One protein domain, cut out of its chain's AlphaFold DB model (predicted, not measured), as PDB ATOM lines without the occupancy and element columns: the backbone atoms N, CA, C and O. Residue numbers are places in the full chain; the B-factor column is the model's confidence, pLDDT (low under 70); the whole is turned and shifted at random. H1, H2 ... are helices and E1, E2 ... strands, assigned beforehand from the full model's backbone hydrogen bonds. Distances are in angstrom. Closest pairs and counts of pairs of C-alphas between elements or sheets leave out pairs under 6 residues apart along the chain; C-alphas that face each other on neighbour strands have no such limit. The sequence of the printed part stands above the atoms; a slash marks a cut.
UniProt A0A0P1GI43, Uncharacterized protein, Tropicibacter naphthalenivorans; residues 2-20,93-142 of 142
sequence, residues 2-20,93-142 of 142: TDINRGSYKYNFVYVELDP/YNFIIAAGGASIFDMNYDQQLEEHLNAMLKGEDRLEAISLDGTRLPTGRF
ATOM      1  N   THR A   2     131.927 153.194  79.039       86.19
ATOM      2  CA  THR A   2     130.914 152.924  80.070       86.19
ATOM      3  C   THR A   2     131.491 151.960  81.103       86.19
ATOM      4  O   THR A   2     132.058 150.937  80.726       86.19
ATOM      5  N   ASP A   3     131.368 152.291  82.389       81.44
ATOM      6  CA  ASP A   3     131.810 151.448  83.510       81.44
ATOM      7  C   ASP A   3     130.642 150.617  84.057       81.44
ATOM      8  O   ASP A   3     129.546 151.144  84.263       81.44
ATOM      9  N   ILE A   4     130.885 149.329  84.307       87.25
ATOM     10  CA  ILE A   4     129.913 148.389  84.864       87.25
ATOM     11  C   ILE A   4     130.453 147.827  86.179       87.25
ATOM     12  O   ILE A   4     131.468 147.129  86.211       87.25
ATOM     13  N   ASN A   5     129.729 148.087  87.272       84.25
ATOM     14  CA  ASN A   5     130.111 147.666  88.617       84.25
ATOM     15  C   ASN A   5     129.033 146.786  89.270       84.25
ATOM     16  O   ASN A   5     127.921 147.234  89.549       84.25
ATOM     17  N   ARG A   6     129.387 145.529  89.555       83.50
ATOM     18  CA  ARG A   6     128.547 144.516  90.222       83.50
ATOM     19  C   ARG A   6     129.104 144.121  91.596       83.50
ATOM     20  O   ARG A   6     128.876 143.014  92.085       83.50
ATOM     21  N   GLY A   7     129.858 145.015  92.231       83.00
ATOM     22  CA  GLY A   7     130.386 144.871  93.587       83.00
ATOM     23  C   GLY A   7     131.718 144.124  93.673       83.00
ATOM     24  O   GLY A   7     132.640 144.611  94.320       83.00
ATOM     25  N   SER A   8     131.857 142.967  93.018       85.62
ATOM     26  CA  SER A   8     133.121 142.214  92.991       85.62
ATOM     27  C   SER A   8     133.892 142.479  91.700       85.62
ATOM     28  O   SER A   8     133.344 142.297  90.620       85.62
ATOM     29  N   TYR A   9     135.192 142.782  91.805       87.19
ATOM     30  CA  TYR A   9     136.046 143.155  90.661       87.19
ATOM     31  C   TYR A   9     135.996 142.161  89.487       87.19
ATOM     32  O   TYR A   9     136.065 142.565  88.335       87.19
ATOM     33  N   LYS A  10     135.833 140.863  89.775       88.38
ATOM     34  CA  LYS A  10     135.727 139.781  88.779       88.38
ATOM     35  C   LYS A  10     134.488 139.849  87.869       88.38
ATOM     36  O   LYS A  10     134.429 139.110  86.895       88.38
ATOM     37  N   TYR A  11     133.517 140.698  88.207       91.31
ATOM     38  CA  TYR A  11     132.304 140.971  87.427       91.31
ATOM     39  C   TYR A  11     132.265 142.404  86.889       91.31
ATOM     40  O   TYR A  11     131.275 142.803  86.277       91.31
ATOM     41  N   ASN A  12     133.308 143.188  87.160       92.44
ATOM     42  CA  ASN A  12     133.390 144.570  86.728       92.44
ATOM     43  C   ASN A  12     134.178 144.646  85.430       92.44
ATOM     44  O   ASN A  12     135.182 143.949  85.254       92.44
ATOM     45  N   PHE A  13     133.737 145.525  84.544       94.81
ATOM     46  CA  PHE A  13     134.410 145.758  83.284       94.81
ATOM     47  C   PHE A  13     134.082 147.141  82.735       94.81
ATOM     48  O   PHE A  13     133.065 147.748  83.069       94.81
ATOM     49  N   VAL A  14     134.956 147.616  81.858       95.94
ATOM     50  CA  VAL A  14     134.783 148.850  81.109       95.94
ATOM     51  C   VAL A  14     134.529 148.491  79.656       95.94
ATOM     52  O   VAL A  14     135.357 147.835  79.027       95.94
ATOM     53  N   TYR A  15     133.417 148.975  79.120       96.19
ATOM     54  CA  TYR A  15     133.148 148.965  77.689       96.19
ATOM     55  C   TYR A  15     133.745 150.208  77.026       96.19
ATOM     56  O   TYR A  15     133.537 151.342  77.482       96.19
ATOM     57  N   VAL A  16     134.471 149.998  75.931       96.75
ATOM     58  CA  VAL A  16     135.069 151.060  75.124       96.75
ATOM     59  C   VAL A  16     134.602 150.899  73.686       96.75
ATOM     60  O   VAL A  16     134.723 149.825  73.112       96.75
ATOM     61  N   GLU A  17     134.107 151.987  73.114       95.44
ATOM     62  CA  GLU A  17     133.750 152.114  71.704       95.44
ATOM     63  C   GLU A  17     134.560 153.264  71.128       95.44
ATOM     64  O   GLU A  17     134.752 154.278  71.814       95.44
ATOM     65  N   LEU A  18     135.078 153.080  69.917       95.25
ATOM     66  CA  LEU A  18     135.951 154.041  69.267       95.25
ATOM     67  C   LEU A  18     135.480 154.348  67.853       95.25
ATOM     68  O   LEU A  18     135.124 153.452  67.085       95.25
ATOM     69  N   ASP A  19     135.572 155.631  67.516       95.19
ATOM     70  CA  ASP A  19     135.371 156.124  66.163       95.19
ATOM     71  C   ASP A  19     136.479 155.625  65.216       95.19
ATOM     72  O   ASP A  19     137.635 155.448  65.634       95.19
ATOM     73  N   PRO A  20     136.159 155.436  63.925       96.06
ATOM     74  CA  PRO A  20     137.135 155.061  62.914       96.06
ATOM     75  C   PRO A  20     138.205 156.137  62.730       96.06
ATOM     76  O   PRO A  20     137.932 157.340  62.741       96.06
ATOM     77  N   TYR A  93     134.925 150.254  66.102       95.06
ATOM     78  CA  TYR A  93     135.206 149.016  66.819       95.06
ATOM     79  C   TYR A  93     135.027 149.233  68.318       95.06
ATOM     80  O   TYR A  93     135.040 150.363  68.818       95.06
ATOM     81  N   ASN A  94     134.842 148.138  69.044       95.56
ATOM     82  CA  ASN A  94     134.670 148.160  70.483       95.56
ATOM     83  C   ASN A  94     135.413 146.998  71.144       95.56
ATOM     84  O   ASN A  94     135.869 146.063  70.487       95.56
ATOM     85  N   PHE A  95     135.594 147.102  72.454       94.56
ATOM     86  CA  PHE A  95     136.170 146.042  73.271       94.56
ATOM     87  C   PHE A  95     135.841 146.255  74.747       94.56
ATOM     88  O   PHE A  95     135.370 147.316  75.171       94.56
ATOM     89  N   ILE A  96     136.132 145.227  75.543       95.25
ATOM     90  CA  ILE A  96     135.990 145.258  76.992       95.25
ATOM     91  C   ILE A  96     137.357 145.171  77.662       95.25
ATOM     92  O   ILE A  96     138.188 144.331  77.324       95.25
ATOM     93  N   ILE A  97     137.563 146.025  78.662       95.12
ATOM     94  CA  ILE A  97     138.675 145.937  79.605       95.12
ATOM     95  C   ILE A  97     138.120 145.403  80.923       95.12
ATOM     96  O   ILE A  97     137.252 146.027  81.532       95.12
ATOM     97  N   ALA A  98     138.642 144.278  81.394       92.88
ATOM     98  CA  ALA A  98     138.295 143.715  82.694       92.88
ATOM     99  C   ALA A  98     139.562 143.321  83.459       92.88
ATOM    100  O   ALA A  98     140.654 143.237  82.892       92.88
ATOM    101  N   ALA A  99     139.424 143.088  84.764       90.69
ATOM    102  CA  ALA A  99     140.515 142.526  85.550       90.69
ATOM    103  C   ALA A  99     140.931 141.162  84.976       90.69
ATOM    104  O   ALA A  99     140.092 140.422  84.452       90.69
ATOM    105  N   GLY A 100     142.211 140.801  85.122       88.31
ATOM    106  CA  GLY A 100     142.642 139.430  84.846       88.31
ATOM    107  C   GLY A 100     141.708 138.452  85.559       88.31
ATOM    108  O   GLY A 100     141.274 138.771  86.664       88.31
ATOM    109  N   GLY A 101     141.354 137.344  84.887       85.62
ATOM    110  CA  GLY A 101     140.445 136.267  85.329       85.62
ATOM    111  C   GLY A 101     139.033 136.692  85.740       85.62
ATOM    112  O   GLY A 101     138.354 135.966  86.473       85.62
ATOM    113  N   ALA A 102     138.579 137.851  85.256       90.25
ATOM    114  CA  ALA A 102     137.159 138.157  85.188       90.25
ATOM    115  C   ALA A 102     136.407 137.034  84.458       90.25
ATOM    116  O   ALA A 102     136.911 136.446  83.501       90.25
ATOM    117  N   SER A 103     135.190 136.740  84.911       91.25
ATOM    118  CA  SER A 103     134.376 135.646  84.361       91.25
ATOM    119  C   SER A 103     133.965 135.864  82.905       91.25
ATOM    120  O   SER A 103     133.672 134.907  82.203       91.25
ATOM    121  N   ILE A 104     133.981 137.116  82.442       90.69
ATOM    122  CA  ILE A 104     133.704 137.479  81.050       90.69
ATOM    123  C   ILE A 104     134.754 136.947  80.061       90.69
ATOM    124  O   ILE A 104     134.474 136.879  78.874       90.69
ATOM    125  N   PHE A 105     135.939 136.552  80.543       88.81
ATOM    126  CA  PHE A 105     136.988 135.910  79.743       88.81
ATOM    127  C   PHE A 105     136.900 134.374  79.762       88.81
ATOM    128  O   PHE A 105     137.893 133.688  79.517       88.81
ATOM    129  N   ASP A 106     135.744 133.811  80.123       90.25
ATOM    130  CA  ASP A 106     135.511 132.380  79.957       90.25
ATOM    131  C   ASP A 106     135.455 132.028  78.464       90.25
ATOM    132  O   ASP A 106     134.616 132.549  77.734       90.25
ATOM    133  N   MET A 107     136.301 131.093  78.020       89.62
ATOM    134  CA  MET A 107     136.393 130.705  76.603       89.62
ATOM    135  C   MET A 107     135.076 130.166  76.022       89.62
ATOM    136  O   MET A 107     134.868 130.225  74.815       89.62
ATOM    137  N   ASN A 108     134.172 129.622  76.848       90.88
ATOM    138  CA  ASN A 108     132.863 129.164  76.372       90.88
ATOM    139  C   ASN A 108     131.900 130.333  76.116       90.88
ATOM    140  O   ASN A 108     130.846 130.127  75.515       90.88
ATOM    141  N   TYR A 109     132.236 131.533  76.592       93.38
ATOM    142  CA  TYR A 109     131.469 132.754  76.390       93.38
ATOM    143  C   TYR A 109     132.002 133.621  75.247       93.38
ATOM    144  O   TYR A 109     131.266 134.485  74.783       93.38
ATOM    145  N   ASP A 110     133.219 133.378  74.747       91.62
ATOM    146  CA  ASP A 110     133.868 134.216  73.725       91.62
ATOM    147  C   ASP A 110     132.965 134.497  72.516       91.62
ATOM    148  O   ASP A 110     132.776 135.653  72.144       91.62
ATOM    149  N   GLN A 111     132.332 133.461  71.951       93.00
ATOM    150  CA  GLN A 111     131.430 133.626  70.806       93.00
ATOM    151  C   GLN A 111     130.217 134.504  71.151       93.00
ATOM    152  O   GLN A 111     129.843 135.387  70.384       93.00
ATOM    153  N   GLN A 112     129.595 134.278  72.308       95.50
ATOM    154  CA  GLN A 112     128.418 135.039  72.722       95.50
ATOM    155  C   GLN A 112     128.782 136.491  73.069       95.50
ATOM    156  O   GLN A 112     128.014 137.413  72.791       95.50
ATOM    157  N   LEU A 113     129.963 136.710  73.649       95.19
ATOM    158  CA  LEU A 113     130.494 138.041  73.893       95.19
ATOM    159  C   LEU A 113     130.738 138.787  72.580       95.19
ATOM    160  O   LEU A 113     130.329 139.939  72.456       95.19
ATOM    161  N   GLU A 114     131.362 138.130  71.601       93.81
ATOM    162  CA  GLU A 114     131.576 138.684  70.265       93.81
ATOM    163  C   GLU A 114     130.244 139.071  69.604       93.81
ATOM    164  O   GLU A 114     130.104 140.183  69.095       93.81
ATOM    165  N   GLU A 115     129.228 138.207  69.679       93.44
ATOM    166  CA  GLU A 115     127.881 138.501  69.175       93.44
ATOM    167  C   GLU A 115     127.277 139.756  69.824       93.44
ATOM    168  O   GLU A 115     126.743 140.618  69.118       93.44
ATOM    169  N   HIS A 116     127.388 139.898  71.150       95.94
ATOM    170  CA  HIS A 116     126.900 141.090  71.849       95.94
ATOM    171  C   HIS A 116     127.668 142.349  71.437       95.94
ATOM    172  O   HIS A 116     127.043 143.368  71.148       95.94
ATOM    173  N   LEU A 117     128.999 142.289  71.373       95.06
ATOM    174  CA  LEU A 117     129.839 143.420  70.972       95.06
ATOM    175  C   LEU A 117     129.538 143.869  69.535       95.06
ATOM    176  O   LEU A 117     129.407 145.066  69.273       95.06
ATOM    177  N   ASN A 118     129.325 142.921  68.624       92.06
ATOM    178  CA  ASN A 118     128.959 143.202  67.238       92.06
ATOM    179  C   ASN A 118     127.561 143.816  67.116       92.06
ATOM    180  O   ASN A 118     127.348 144.710  66.297       92.06
ATOM    181  N   ALA A 119     126.601 143.361  67.925       92.44
ATOM    182  CA  ALA A 119     125.276 143.969  67.998       92.44
ATOM    183  C   ALA A 119     125.347 145.410  68.537       92.44
ATOM    184  O   ALA A 119     124.666 146.299  68.025       92.44
ATOM    185  N   MET A 120     126.227 145.668  69.509       93.69
ATOM    186  CA  MET A 120     126.446 147.013  70.046       93.69
ATOM    187  C   MET A 120     127.008 147.989  69.010       93.69
ATOM    188  O   MET A 120     126.528 149.116  68.935       93.69
ATOM    189  N   LEU A 121     127.920 147.551  68.133       90.75
ATOM    190  CA  LEU A 121     128.386 148.373  67.001       90.75
ATOM    191  C   LEU A 121     127.268 148.721  66.003       90.75
ATOM    192  O   LEU A 121     127.380 149.697  65.266       90.75
ATOM    193  N   LYS A 122     126.177 147.946  65.985       87.81
ATOM    194  CA  LYS A 122     124.982 148.192  65.159       87.81
ATOM    195  C   LYS A 122     123.917 149.026  65.884       87.81
ATOM    196  O   LYS A 122     122.832 149.234  65.342       87.81
ATOM    197  N   GLY A 123     124.220 149.515  67.087       89.38
ATOM    198  CA  GLY A 123     123.343 150.367  67.889       89.38
ATOM    199  C   GLY A 123     122.394 149.618  68.828       89.38
ATOM    200  O   GLY A 123     121.496 150.243  69.392       89.38
ATOM    201  N   GLU A 124     122.556 148.305  69.015       93.81
ATOM    202  CA  GLU A 124     121.787 147.561  70.018       93.81
ATOM    203  C   GLU A 124     122.375 147.736  71.426       93.81
ATOM    204  O   GLU A 124     123.584 147.656  71.622       93.81
ATOM    205  N   ASP A 125     121.528 147.887  72.446       94.88
ATOM    206  CA  ASP A 125     121.995 147.866  73.835       94.88
ATOM    207  C   ASP A 125     122.068 146.425  74.361       94.88
ATOM    208  O   ASP A 125     121.047 145.773  74.604       94.88
ATOM    209  N   ARG A 126     123.295 145.920  74.531       96.44
ATOM    210  CA  ARG A 126     123.585 144.595  75.102       96.44
ATOM    211  C   ARG A 126     124.397 144.660  76.400       96.44
ATOM    212  O   ARG A 126     124.739 143.611  76.943       96.44
ATOM    213  N   LEU A 127     124.671 145.851  76.946       94.56
ATOM    214  CA  LEU A 127     125.543 146.007  78.125       94.56
ATOM    215  C   LEU A 127     125.020 145.258  79.348       94.56
ATOM    216  O   LEU A 127     125.776 144.568  80.035       94.56
ATOM    217  N   GLU A 128     123.719 145.371  79.611       94.12
ATOM    218  CA  GLU A 128     123.095 144.684  80.741       94.12
ATOM    219  C   GLU A 128     123.102 143.163  80.548       94.12
ATOM    220  O   GLU A 128     123.333 142.426  81.505       94.12
ATOM    221  N   ALA A 129     122.919 142.684  79.312       95.69
ATOM    222  CA  ALA A 129     122.985 141.260  78.995       95.69
ATOM    223  C   ALA A 129     124.387 140.699  79.271       95.69
ATOM    224  O   ALA A 129     124.511 139.740  80.031       95.69
ATOM    225  N   ILE A 130     125.430 141.368  78.766       95.50
ATOM    226  CA  ILE A 130     126.833 141.025  79.041       95.50
ATOM    227  C   ILE A 130     127.097 141.014  80.553       95.50
ATOM    228  O   ILE A 130     127.705 140.088  81.091       95.50
ATOM    229  N   SER A 131     126.610 142.035  81.262       93.50
ATOM    230  CA  SER A 131     126.786 142.145  82.708       93.50
ATOM    231  C   SER A 131     126.145 140.983  83.471       93.50
ATOM    232  O   SER A 131     126.771 140.418  84.369       93.50
ATOM    233  N   LEU A 132     124.920 140.595  83.108       93.81
ATOM    234  CA  LEU A 132     124.208 139.481  83.730       93.81
ATOM    235  C   LEU A 132     124.847 138.132  83.394       93.81
ATOM    236  O   LEU A 132     125.014 137.310  84.300       93.81
ATOM    237  N   ASP A 133     125.233 137.914  82.140       93.88
ATOM    238  CA  ASP A 133     125.942 136.709  81.704       93.88
ATOM    239  C   ASP A 133     127.237 136.533  82.508       93.88
ATOM    240  O   ASP A 133     127.445 135.483  83.119       93.88
ATOM    241  N   GLY A 134     128.029 137.602  82.657       90.62
ATOM    242  CA  GLY A 134     129.248 137.609  83.468       90.62
ATOM    243  C   GLY A 134     129.046 137.110  84.905       90.62
ATOM    244  O   GLY A 134     129.910 136.420  85.445       90.62
ATOM    245  N   THR A 135     127.899 137.376  85.536       91.12
ATOM    246  CA  THR A 135     127.623 136.881  86.904       91.12
ATOM    247  C   THR A 135     127.348 135.378  86.987       91.12
ATOM    248  O   THR A 135     127.461 134.799  88.068       91.12
ATOM    249  N   ARG A 136     126.985 134.746  85.865       90.69
ATOM    250  CA  ARG A 136     126.633 133.320  85.769       90.69
ATOM    251  C   ARG A 136     127.811 132.457  85.324       90.69
ATOM    252  O   ARG A 136     127.808 131.255  85.582       90.69
ATOM    253  N   LEU A 137     128.790 133.069  84.666       90.88
ATOM    254  CA  LEU A 137     129.994 132.406  84.186       90.88
ATOM    255  C   LEU A 137     130.927 132.040  85.349       90.88
ATOM    256  O   LEU A 137     130.985 132.750  86.365       90.88
ATOM    257  N   PRO A 138     131.670 130.927  85.230       85.00
ATOM    258  CA  PRO A 138     132.649 130.567  86.235       85.00
ATOM    259  C   PRO A 138     133.767 131.616  86.261       85.00
ATOM    260  O   PRO A 138     134.120 132.239  85.265       85.00
ATOM    261  N   THR A 139     134.329 131.835  87.442       80.06
ATOM    262  CA  THR A 139     135.471 132.737  87.611       80.06
ATOM    263  C   THR A 139     136.738 131.901  87.642       80.06
ATOM    264  O   THR A 139     136.797 130.929  88.404       80.06
ATOM    265  N   GLY A 140     137.748 132.280  86.858       66.38
ATOM    266  CA  GLY A 140     139.052 131.626  86.887       66.38
ATOM    267  C   GLY A 140     139.661 131.666  88.291       66.38
ATOM    268  O   GLY A 140     139.534 132.658  89.011       66.38
ATOM    269  N   ARG A 141     140.308 130.571  88.703       53.72
ATOM    270  CA  ARG A 141     141.243 130.604  89.832       53.72
ATOM    271  C   ARG A 141     142.589 131.059  89.277       53.72
ATOM    272  O   ARG A 141     143.105 130.395  88.383       53.72
ATOM    273  N   PHE A 142     143.102 132.180  89.773       53.91
ATOM    274  CA  PHE A 142     144.514 132.537  89.609       53.91
ATOM    275  C   PHE A 142     145.392 131.565  90.389       53.91
ATOM    276  O   PHE A 142     144.952 131.151  91.491       53.91
TER     277      PHE A 142
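AT A GLANCE: This is residues 2 to 20 and 93 to 142 of the 142 residues of an uncharacterized protein of Tropicibacter naphthalenivorans (UniProt A0A0P1GI43). Helices H1 and H2, side by side and running opposite ways, cover one face of a small antiparallel sheet, E1 E2 E3, in two layers. The printed part has 69 residues, in the order E1, E2, E3, H1, H2; the class is mixed. It is compact, radius of gyration of the C-alphas 11.5 A, spanning 36 by 22 by 19 A.

IN THESE COORDINATES: Find C-alpha 2 at (130.914, 152.924, 80.070), where E1 begins, residues 2 to 4. E2 is residues 13 to 18, 16.4 A; E3 93 to 98, 17.0 A; H1 110 to 121, 16.6 A; H2 127 to 136, 14.9 A, ending at (126.633, 133.320, 85.769).

HOW THE PARTS SIT: In hairpin E1 and E2, find N 2 and O 15 at 2.9 A; between antiparallel E2 and E3, N 14 and O 97 at 2.8 A. H1 lies over E3; closest C-alphas, Asn 94 and Leu 117, 6.8 A. H1 and H2 are close but not clearly touching: closest C-alphas, Leu 113 and Ile 130, 7.0 A. O i to N i+4 pairs are within hydrogen-bond range throughout H1, 5 of 6 in H2.

THE WHOLE: The farthest C-alphas, Pro 20 and Arg 141, are 36.6 A apart. Residues 21 to 92 are not printed; C-alphas 20 and 93 are 7.5 A apart. The link E3 to H1 is long. Residues 140 to 142 have pLDDT under 70.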